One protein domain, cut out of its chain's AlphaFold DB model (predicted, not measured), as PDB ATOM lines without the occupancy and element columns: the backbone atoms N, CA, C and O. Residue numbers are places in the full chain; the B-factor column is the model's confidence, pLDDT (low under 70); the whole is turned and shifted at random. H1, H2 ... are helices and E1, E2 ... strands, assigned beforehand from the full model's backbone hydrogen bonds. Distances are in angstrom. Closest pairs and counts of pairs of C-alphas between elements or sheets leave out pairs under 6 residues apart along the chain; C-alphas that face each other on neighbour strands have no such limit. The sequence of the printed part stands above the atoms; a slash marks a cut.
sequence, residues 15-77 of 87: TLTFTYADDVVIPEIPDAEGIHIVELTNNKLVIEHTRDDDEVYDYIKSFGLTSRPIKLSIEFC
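What this domain is: This is residues 15 to 77 of the 87 residues of an uncharacterized protein of Streptococcus gordonii (UniProt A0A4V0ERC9). A twisted sheet of four antiparallel strands makes a wall, and one helix, H1, covers one face of it near the E2 and E3 side, slantwise to the strands. A long unnamed stretch, residues 20 to 34, swings out past the end of E1 and comes back to the beginning of E2, at the edge of the sheet. The printed part has 63 residues, with four named strands and one named helix in the order E1, E2, E3, H1, E4; the sheet's order is E2, E3, E1, E4. The class is mixed, helices and strands. The whole is compact, with a radius of gyration of the C-alphas of 10.6 A and spans of 30 by 22 by 18 A.

How they stand to each other: The inner strands are E3, residues 44 to 49, and E1, residues 15 to 19. They are antiparallel at 163 degrees, with N 16 and O 47 within hydrogen-bond range at 2.7 A. The edge strand E2, residues 35 to 40, forms a hairpin with E3, antiparallel at 159 degrees; N 36 and O 48 are 2.7 A apart. The other edge strand, E4, residues 71 to 77, is antiparallel to E1 at 168 degrees, with N 17 and O 73 at 2.8 A. E2 and E4 are apart. H1, residues 53 to 62, is on the sheet at a height over the sheet of 10.5 A. It lies over E3 and only just not over E2: 6 of its 10 C-alphas fall on E3 and 2 on E2. It runs slantwise to the strands, at 55 degrees to E3 on the local plane. The closest C-alphas of E2 and H1 are those of Ile 35 and Val 56, 7.1 A apart. E3, H1 and E4 form a split strand-helix-strand unit, two strands running the same way with E1 between them in the sheet, and its crossover is right-handed. In H1 every O i to N i+4 pair is within hydrogen-bond range.

Where its parts are: E1 begins at C-alpha 15, at (214.681, 266.307, 187.066), and is 13.1 A long. E2 measures 13.2 A and E3 16.3 A. H1 begins at C-alpha 53, at (223.224, 264.225, 182.174), and is 14.3 A long. E4 is the longest strand, 19.6 A, and ends at C-alpha 77, at (212.891, 273.602, 186.108).

The domain as a whole: The two C-alphas farthest apart are those of Asp 23 and Cys 77, at 31.0 A. The printed part has no cut. The link from E1 to E2 is long, with 15 residues; the links from E2 to E3 and from E3 to H1 are tight, and that from H1 to E4 is short, with 8 residues. The mean pLDDT of the printed part is 88.7, and one residue, Cys 77, is under 70.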
ATOM      1  N   THR A  15     215.280 267.489 186.444       91.50
ATOM      2  CA  THR A  15     214.681 266.307 187.066       91.50
ATOM      3  C   THR A  15     214.603 265.162 186.064       91.50
ATOM      4  O   THR A  15     213.828 265.183 185.105       91.50
ATOM      5  N   LEU A  16     215.368 264.104 186.317       90.56
ATOM      6  CA  LEU A  16     215.371 262.860 185.563       90.56
ATOM      7  C   LEU A  16     214.519 261.805 186.259       90.56
ATOM      8  O   LEU A  16     214.810 261.361 187.365       90.56
ATOM      9  N   THR A  17     213.486 261.332 185.571       92.50
ATOM     10  CA  THR A  17     212.684 260.183 185.993       92.50
ATOM     11  C   THR A  17     213.007 258.972 185.134       92.50
ATOM     12  O   THR A  17     212.664 258.899 183.951       92.50
ATOM     13  N   PHE A  18     213.598 257.971 185.768       91.06
ATOM     14  CA  PHE A  18     213.892 256.667 185.207       91.06
ATOM     15  C   PHE A  18     212.830 255.665 185.647       91.06
ATOM     16  O   PHE A  18     212.580 255.480 186.836       91.06
ATOM     17  N   THR A  19     212.211 254.980 184.694       92.38
ATOM     18  CA  THR A  19     211.325 253.842 184.956       92.38
ATOM     19  C   THR A  19     211.920 252.595 184.326       92.38
ATOM     20  O   THR A  19     212.111 252.531 183.110       92.38
ATOM     21  N   TYR A  20     212.198 251.601 185.151       91.12
ATOM     22  CA  TYR A  20     212.784 250.318 184.800       91.12
ATOM     23  C   TYR A  20     211.727 249.210 184.738       91.12
ATOM     24  O   TYR A  20     210.563 249.405 185.089       91.12
ATOM     25  N   ALA A  21     212.133 248.039 184.245       89.56
ATOM     26  CA  ALA A  21     211.306 246.840 184.327       89.56
ATOM     27  C   ALA A  21     211.211 246.358 185.778       89.56
ATOM     28  O   ALA A  21     212.132 246.576 186.555       89.56
ATOM     29  N   ASP A  22     210.142 245.635 186.106       84.69
ATOM     30  CA  ASP A  22     209.932 245.061 187.446       84.69
ATOM     31  C   ASP A  22     211.023 244.044 187.856       84.69
ATOM     32  O   ASP A  22     211.221 243.778 189.033       84.69
ATOM     33  N   ASP A  23     211.760 243.501 186.880       86.12
ATOM     34  CA  ASP A  23     212.885 242.572 187.080       86.12
ATOM     35  C   ASP A  23     214.225 243.289 187.356       86.12
ATOM     36  O   ASP A  23     215.217 242.666 187.729       86.12
ATOM     37  N   VAL A  24     214.284 244.612 187.164       84.69
ATOM     38  CA  VAL A  24     215.500 245.397 187.404       84.69
ATOM     39  C   VAL A  24     215.564 245.777 188.873       84.69
ATOM     40  O   VAL A  24     214.693 246.472 189.379       84.69
ATOM     41  N   VAL A  25     216.646 245.381 189.536       85.00
ATOM     42  CA  VAL A  25     216.936 245.802 190.906       85.00
ATOM     43  C   VAL A  25     217.751 247.089 190.860       85.00
ATOM     44  O   VAL A  25     218.907 247.080 190.436       85.00
ATOM     45  N   ILE A  26     217.142 248.192 191.289       88.44
ATOM     46  CA  ILE A  26     217.827 249.479 191.434       88.44
ATOM     47  C   ILE A  26     218.612 249.448 192.760       88.44
ATOM     48  O   ILE A  26     217.986 249.308 193.814       88.44
ATOM     49  N   PRO A  27     219.962 249.512 192.750       89.50
ATOM     50  CA  PRO A  27     220.750 249.654 193.970       89.50
ATOM     51  C   PRO A  27     220.390 250.932 194.731       89.50
ATOM     52  O   PRO A  27     219.883 251.898 194.162       89.50
ATOM     53  N   GLU A  28     220.701 250.944 196.026       89.25
ATOM     54  CA  GLU A  28     220.638 252.164 196.826       89.25
ATOM     55  C   GLU A  28     221.732 253.128 196.359       89.25
ATOM     56  O   GLU A  28     222.922 252.814 196.424       89.25
ATOM     57  N   ILE A  29     221.313 254.279 195.835       90.88
ATOM     58  CA  ILE A  29     222.199 255.325 195.331       90.88
ATOM     59  C   ILE A  29     222.094 256.495 196.313       90.88
ATOM     60  O   ILE A  29     220.986 256.992 196.518       90.88
ATOM     61  N   PRO A  30     223.195 256.914 196.955       92.19
ATOM     62  CA  PRO A  30     223.187 258.069 197.840       92.19
ATOM     63  C   PRO A  30     223.229 259.378 197.046       92.19
ATOM     64  O   PRO A  30     223.685 259.412 195.900       92.19
ATOM     65  N   ASP A  31     222.813 260.464 197.690       92.44
ATOM     66  CA  ASP A  31     223.020 261.822 197.188       92.44
ATOM     67  C   ASP A  31     224.510 262.154 197.020       92.44
ATOM     68  O   ASP A  31     225.366 261.683 197.778       92.44
ATOM     69  N   ALA A  32     224.807 263.010 196.046       91.81
ATOM     70  CA  ALA A  32     226.139 263.527 195.766       91.81
ATOM     71  C   ALA A  32     226.098 265.032 195.452       91.81
ATOM     72  O   ALA A  32     225.042 265.651 195.336       91.81
ATOM     73  N   GLU A  33     227.268 265.654 195.339       89.44
ATOM     74  CA  GLU A  33     227.360 267.080 195.028       89.44
ATOM     75  C   GLU A  33     226.784 267.376 193.631       89.44
ATOM     76  O   GLU A  33     227.353 266.974 192.617       89.44
ATOM     77  N   GLY A  34     225.648 268.080 193.587       88.12
ATOM     78  CA  GLY A  34     224.919 268.377 192.349       88.12
ATOM     79  C   GLY A  34     224.025 267.238 191.838       88.12
ATOM     80  O   GLY A  34     223.513 267.353 190.728       88.12
ATOM     81  N   ILE A  35     223.834 266.163 192.617       91.50
ATOM     82  CA  ILE A  35     222.933 265.039 192.312       91.50
ATOM     83  C   ILE A  35     222.120 264.698 193.566       91.50
ATOM     84  O   ILE A  35     222.665 264.220 194.561       91.50
ATOM     85  N   HIS A  36     220.810 264.888 193.501       91.88
ATOM     86  CA  HIS A  36     219.863 264.634 194.576       91.88
ATOM     87  C   HIS A  36     218.884 263.519 194.193       91.88
ATOM     88  O   HIS A  36     218.259 263.560 193.136       91.88
ATOM     89  N   ILE A  37     218.734 262.504 195.041       92.75
ATOM     90  CA  ILE A  37     217.817 261.385 194.809       92.75
ATOM     91  C   ILE A  37     216.470 261.702 195.460       92.75
ATOM     92  O   ILE A  37     216.280 261.531 196.662       92.75
ATOM     93  N   VAL A  38     215.512 262.133 194.643       92.88
ATOM     94  CA  VAL A  38     214.166 262.533 195.089       92.88
ATOM     95  C   VAL A  38     213.318 261.325 195.465       92.88
ATOM     96  O   VAL A  38     212.607 261.322 196.468       92.88
ATOM     97  N   GLU A  39     213.363 260.288 194.630       93.38
ATOM     98  CA  GLU A  39     212.571 259.080 194.828       93.38
ATOM     99  C   GLU A  39     213.340 257.859 194.330       93.38
ATOM    100  O   GLU A  39     213.736 257.779 193.170       93.38
ATOM    101  N   LEU A  40     213.497 256.870 195.204       91.94
ATOM    102  CA  LEU A  40     214.103 255.586 194.885       91.94
ATOM    103  C   LEU A  40     213.134 254.469 195.272       91.94
ATOM    104  O   LEU A  40     212.805 254.279 196.441       91.94
ATOM    105  N   THR A  41     212.678 253.712 194.281       89.44
ATOM    106  CA  THR A  41     211.816 252.538 194.462       89.44
ATOM    107  C   THR A  41     212.378 251.348 193.686       89.44
ATOM    108  O   THR A  41     213.407 251.463 193.030       89.44
ATOM    109  N   ASN A  42     211.701 250.194 193.723       84.69
ATOM    110  CA  ASN A  42     212.179 248.982 193.045       84.69
ATOM    111  C   ASN A  42     212.369 249.166 191.531       84.69
ATOM    112  O   ASN A  42     213.317 248.627 190.982       84.69
ATOM    113  N   ASN A  43     211.494 249.922 190.862       90.25
ATOM    114  CA  ASN A  43     211.505 250.085 189.405       90.25
ATOM    115  C   ASN A  43     211.447 251.551 188.951       90.25
ATOM    116  O   ASN A  43     211.347 251.819 187.754       90.25
ATOM    117  N   LYS A  44     211.501 252.511 189.872       91.75
ATOM    118  CA  LYS A  44     211.503 253.938 189.552       91.75
ATOM    119  C   LYS A  44     212.578 254.654 190.354       91.75
ATOM    120  O   LYS A  44     212.674 254.455 191.563       91.75
ATOM    121  N   LEU A  45     213.342 255.486 189.660       92.75
ATOM    122  CA  LEU A  45     214.388 256.338 190.207       92.75
ATOM    123  C   LEU A  45     214.156 257.759 189.691       92.75
ATOM    124  O   LEU A  45     214.050 257.959 188.484       92.75
ATOM    125  N   VAL A  46     214.039 258.722 190.595       93.31
ATOM    126  CA  VAL A  46     213.880 260.147 190.298       93.31
ATOM    127  C   VAL A  46     215.077 260.878 190.879       93.31
ATOM    128  O   VAL A  46     215.367 260.738 192.069       93.31
ATOM    129  N   ILE A  47     215.768 261.626 190.029       92.44
ATOM    130  CA  ILE A  47     216.992 262.348 190.355       92.44
ATOM    131  C   ILE A  47     216.808 263.801 189.953       92.44
ATOM    132  O   ILE A  47     216.449 264.069 188.815       92.44
ATOM    133  N   GLU A  48     217.090 264.714 190.862       92.06
ATOM    134  CA  GLU A  48     217.273 266.133 190.582       92.06
ATOM    135  C   GLU A  48     218.768 266.417 190.507       92.06
ATOM    136  O   GLU A  48     219.523 266.008 191.384       92.06
ATOM    137  N   HIS A  49     219.235 267.086 189.465       89.62
ATOM    138  CA  HIS A  49     220.647 267.406 189.322       89.62
ATOM    139  C   HIS A  49     220.851 268.769 188.680       89.62
ATOM    140  O   HIS A  49     220.014 269.259 187.929       89.62
ATOM    141  N   THR A  50     222.006 269.353 188.968       87.12
ATOM    142  CA  THR A  50     222.506 270.576 188.320       87.12
ATOM    143  C   THR A  50     223.729 270.298 187.440       87.12
ATOM    144  O   THR A  50     224.311 271.206 186.858       87.12
ATOM    145  N   ARG A  51     224.153 269.030 187.374       84.94
ATOM    146  CA  ARG A  51     225.285 268.524 186.580       84.94
ATOM    147  C   ARG A  51     224.853 268.146 185.163       84.94
ATOM    148  O   ARG A  51     223.663 268.066 184.891       84.94
ATOM    149  N   ASP A  52     225.797 267.822 184.287       85.44
ATOM    150  CA  ASP A  52     225.483 267.223 182.988       85.44
ATOM    151  C   ASP A  52     224.818 265.847 183.134       85.44
ATOM    152  O   ASP A  52     225.200 265.043 183.993       85.44
ATOM    153  N   ASP A  53     223.885 265.532 182.231       84.25
ATOM    154  CA  ASP A  53     223.224 264.225 182.174       84.25
ATOM    155  C   ASP A  53     224.244 263.075 182.157       84.25
ATOM    156  O   ASP A  53     224.090 262.091 182.881       84.25
ATOM    157  N   ASP A  54     225.310 263.190 181.355       87.12
ATOM    158  CA  ASP A  54     226.354 262.165 181.235       87.12
ATOM    159  C   ASP A  54     227.070 261.884 182.569       87.12
ATOM    160  O   ASP A  54     227.329 260.714 182.872       87.12
ATOM    161  N   GLU A  55     227.331 262.906 183.397       89.81
ATOM    162  CA  GLU A  55     227.914 262.716 184.737       89.81
ATOM    163  C   GLU A  55     226.945 261.958 185.650       89.81
ATOM    164  O   GLU A  55     227.346 261.030 186.357       89.81
ATOM    165  N   VAL A  56     225.651 262.290 185.594       88.88
ATOM    166  CA  VAL A  56     224.612 261.583 186.356       88.88
ATOM    167  C   VAL A  56     224.512 260.124 185.909       88.88
ATOM    168  O   VAL A  56     224.446 259.218 186.743       88.88
ATOM    169  N   TYR A  57     224.553 259.866 184.599       88.38
ATOM    170  CA  TYR A  57     224.546 258.509 184.053       88.38
ATOM    171  C   TYR A  57     225.773 257.700 184.471       88.38
ATOM    172  O   TYR A  57     225.642 256.501 184.730       88.38
ATOM    173  N   ASP A  58     226.960 258.299 184.496       91.12
ATOM    174  CA  ASP A  58     228.170 257.611 184.950       91.12
ATOM    175  C   ASP A  58     228.109 257.318 186.455       91.12
ATOM    176  O   ASP A  58     228.374 256.189 186.880       91.12
ATOM    177  N   TYR A  59     227.617 258.282 187.243       91.31
ATOM    178  CA  TYR A  59     227.397 258.130 188.678       91.31
ATOM    179  C   TYR A  59     226.498 256.932 188.986       91.31
ATOM    180  O   TYR A  59     226.927 256.011 189.679       91.31
ATOM    181  N   ILE A  60     225.292 256.863 188.410       90.12
ATOM    182  CA  ILE A  60     224.369 255.740 188.658       90.12
ATOM    183  C   ILE A  60     224.930 254.400 188.149       90.12
ATOM    184  O   ILE A  60     224.747 253.363 188.795       90.12
ATOM    185  N   LYS A  61     225.667 254.397 187.028       89.25
ATOM    186  CA  LYS A  61     226.324 253.187 186.503       89.25
ATOM    187  C   LYS A  61     227.390 252.660 187.456       89.25
ATOM    188  O   LYS A  61     227.530 251.443 187.566       89.25
ATOM    189  N   SER A  62     228.099 253.542 188.160       91.38
ATOM    190  CA  SER A  62     229.112 253.174 189.156       91.38
ATOM    191  C   SER A  62     228.537 252.309 190.287       91.38
ATOM    192  O   SER A  62     229.197 251.384 190.761       91.38
ATOM    193  N   PHE A  63     227.262 252.507 190.650       89.25
ATOM    194  CA  PHE A  63     226.560 251.687 191.651       89.25
ATOM    195  C   PHE A  63     226.027 250.353 191.109       89.25
ATOM    196  O   PHE A  63     225.451 249.567 191.858       89.25
ATOM    197  N   GLY A  64     226.219 250.070 189.820       85.62
ATOM    198  CA  GLY A  64     225.720 248.858 189.170       85.62
ATOM    199  C   GLY A  64     224.364 249.032 188.487       85.62
ATOM    200  O   GLY A  64     223.809 248.050 187.991       85.62
ATOM    201  N   LEU A  65     223.844 250.261 188.388       85.75
ATOM    202  CA  LEU A  65     222.638 250.562 187.617       85.75
ATOM    203  C   LEU A  65     222.963 250.663 186.116       85.75
ATOM    204  O   LEU A  65     222.859 251.712 185.488       85.75
ATOM    205  N   THR A  66     223.401 249.550 185.524       82.81
ATOM    206  CA  THR A  66     223.760 249.475 184.096       82.81
ATOM    207  C   THR A  66     222.576 249.136 183.194       82.81
ATOM    208  O   THR A  66     222.692 249.174 181.967       82.81
ATOM    209  N   SER A  67     221.446 248.749 183.789       83.94
ATOM    210  CA  SER A  67     220.212 248.478 183.058       83.94
ATOM    211  C   SER A  67     219.732 249.742 182.361       83.94
ATOM    212  O   SER A  67     219.808 250.836 182.910       83.94
ATOM    213  N   ARG A  68     219.214 249.606 181.139       84.06
ATOM    214  CA  ARG A  68     218.544 250.725 180.473       84.06
ATOM    215  C   ARG A  68     217.114 250.859 181.006       84.06
ATOM    216  O   ARG A  68     216.422 249.840 181.086       84.06
ATOM    217  N   PRO A  69     216.655 252.075 181.341       87.44
ATOM    218  CA  PRO A  69     215.261 252.303 181.701       87.44
ATOM    219  C   PRO A  69     214.348 252.001 180.503       87.44
ATOM    220  O   PRO A  69     214.720 252.212 179.348       87.44
ATOM    221  N   ILE A  70     213.132 251.531 180.778       90.88
ATOM    222  CA  ILE A  70     212.064 251.392 179.776       90.88
ATOM    223  C   ILE A  70     211.574 252.776 179.350       90.88
ATOM    224  O   ILE A  70     211.251 253.000 178.184       90.88
ATOM    225  N   LYS A  71     211.497 253.701 180.309       90.06
ATOM    226  CA  LYS A  71     211.060 255.072 180.081       90.06
ATOM    227  C   LYS A  71     211.980 256.031 180.818       90.06
ATOM    228  O   LYS A  71     212.252 255.846 182.001       90.06
ATOM    229  N   LEU A  72     212.408 257.057 180.098       88.81
ATOM    230  CA  LEU A  72     213.110 258.215 180.627       88.81
ATOM    231  C   LEU A  72     212.211 259.437 180.437       88.81
ATOM    232  O   LEU A  72     211.554 259.574 179.402       88.81
ATOM    233  N   SER A  73     212.127 260.302 181.437       87.44
ATOM    234  CA  SER A  73     211.479 261.610 181.331       87.44
ATOM    235  C   SER A  73     212.394 262.647 181.961       87.44
ATOM    236  O   SER A  73     212.933 262.391 183.032       87.44
ATOM    237  N   ILE A  74     212.592 263.756 181.256       85.88
ATOM    238  CA  ILE A  74     213.489 264.846 181.634       85.88
ATOM    239  C   ILE A  74     212.613 266.084 181.770       85.88
ATOM    240  O   ILE A  74     211.870 266.406 180.838       85.88
ATOM    241  N   GLU A  75     212.651 266.718 182.931       85.00
ATOM    242  CA  GLU A  75     211.937 267.957 183.218       85.00
ATOM    243  C   GLU A  75     212.954 269.033 183.595       85.00
ATOM    244  O   GLU A  75     213.808 268.805 184.445       85.00
ATOM    245  N   PHE A  76     212.870 270.184 182.933       81.12
ATOM    246  CA  PHE A  76     213.749 271.325 183.169       81.12
ATOM    247  C   PHE A  76     212.993 272.333 184.028       81.12
ATOM    248  O   PHE A  76     211.932 272.817 183.613       81.12
ATOM    249  N   CYS A  77     213.499 272.619 185.225       67.06
ATOM    250  CA  CYS A  77     212.891 273.602 186.108       67.06
ATOM    251  C   CYS A  77     213.522 274.974 185.856       67.06
ATOM    252  O   CYS A  77     214.500 275.338 186.500       67.06
TER     253      CYS A  77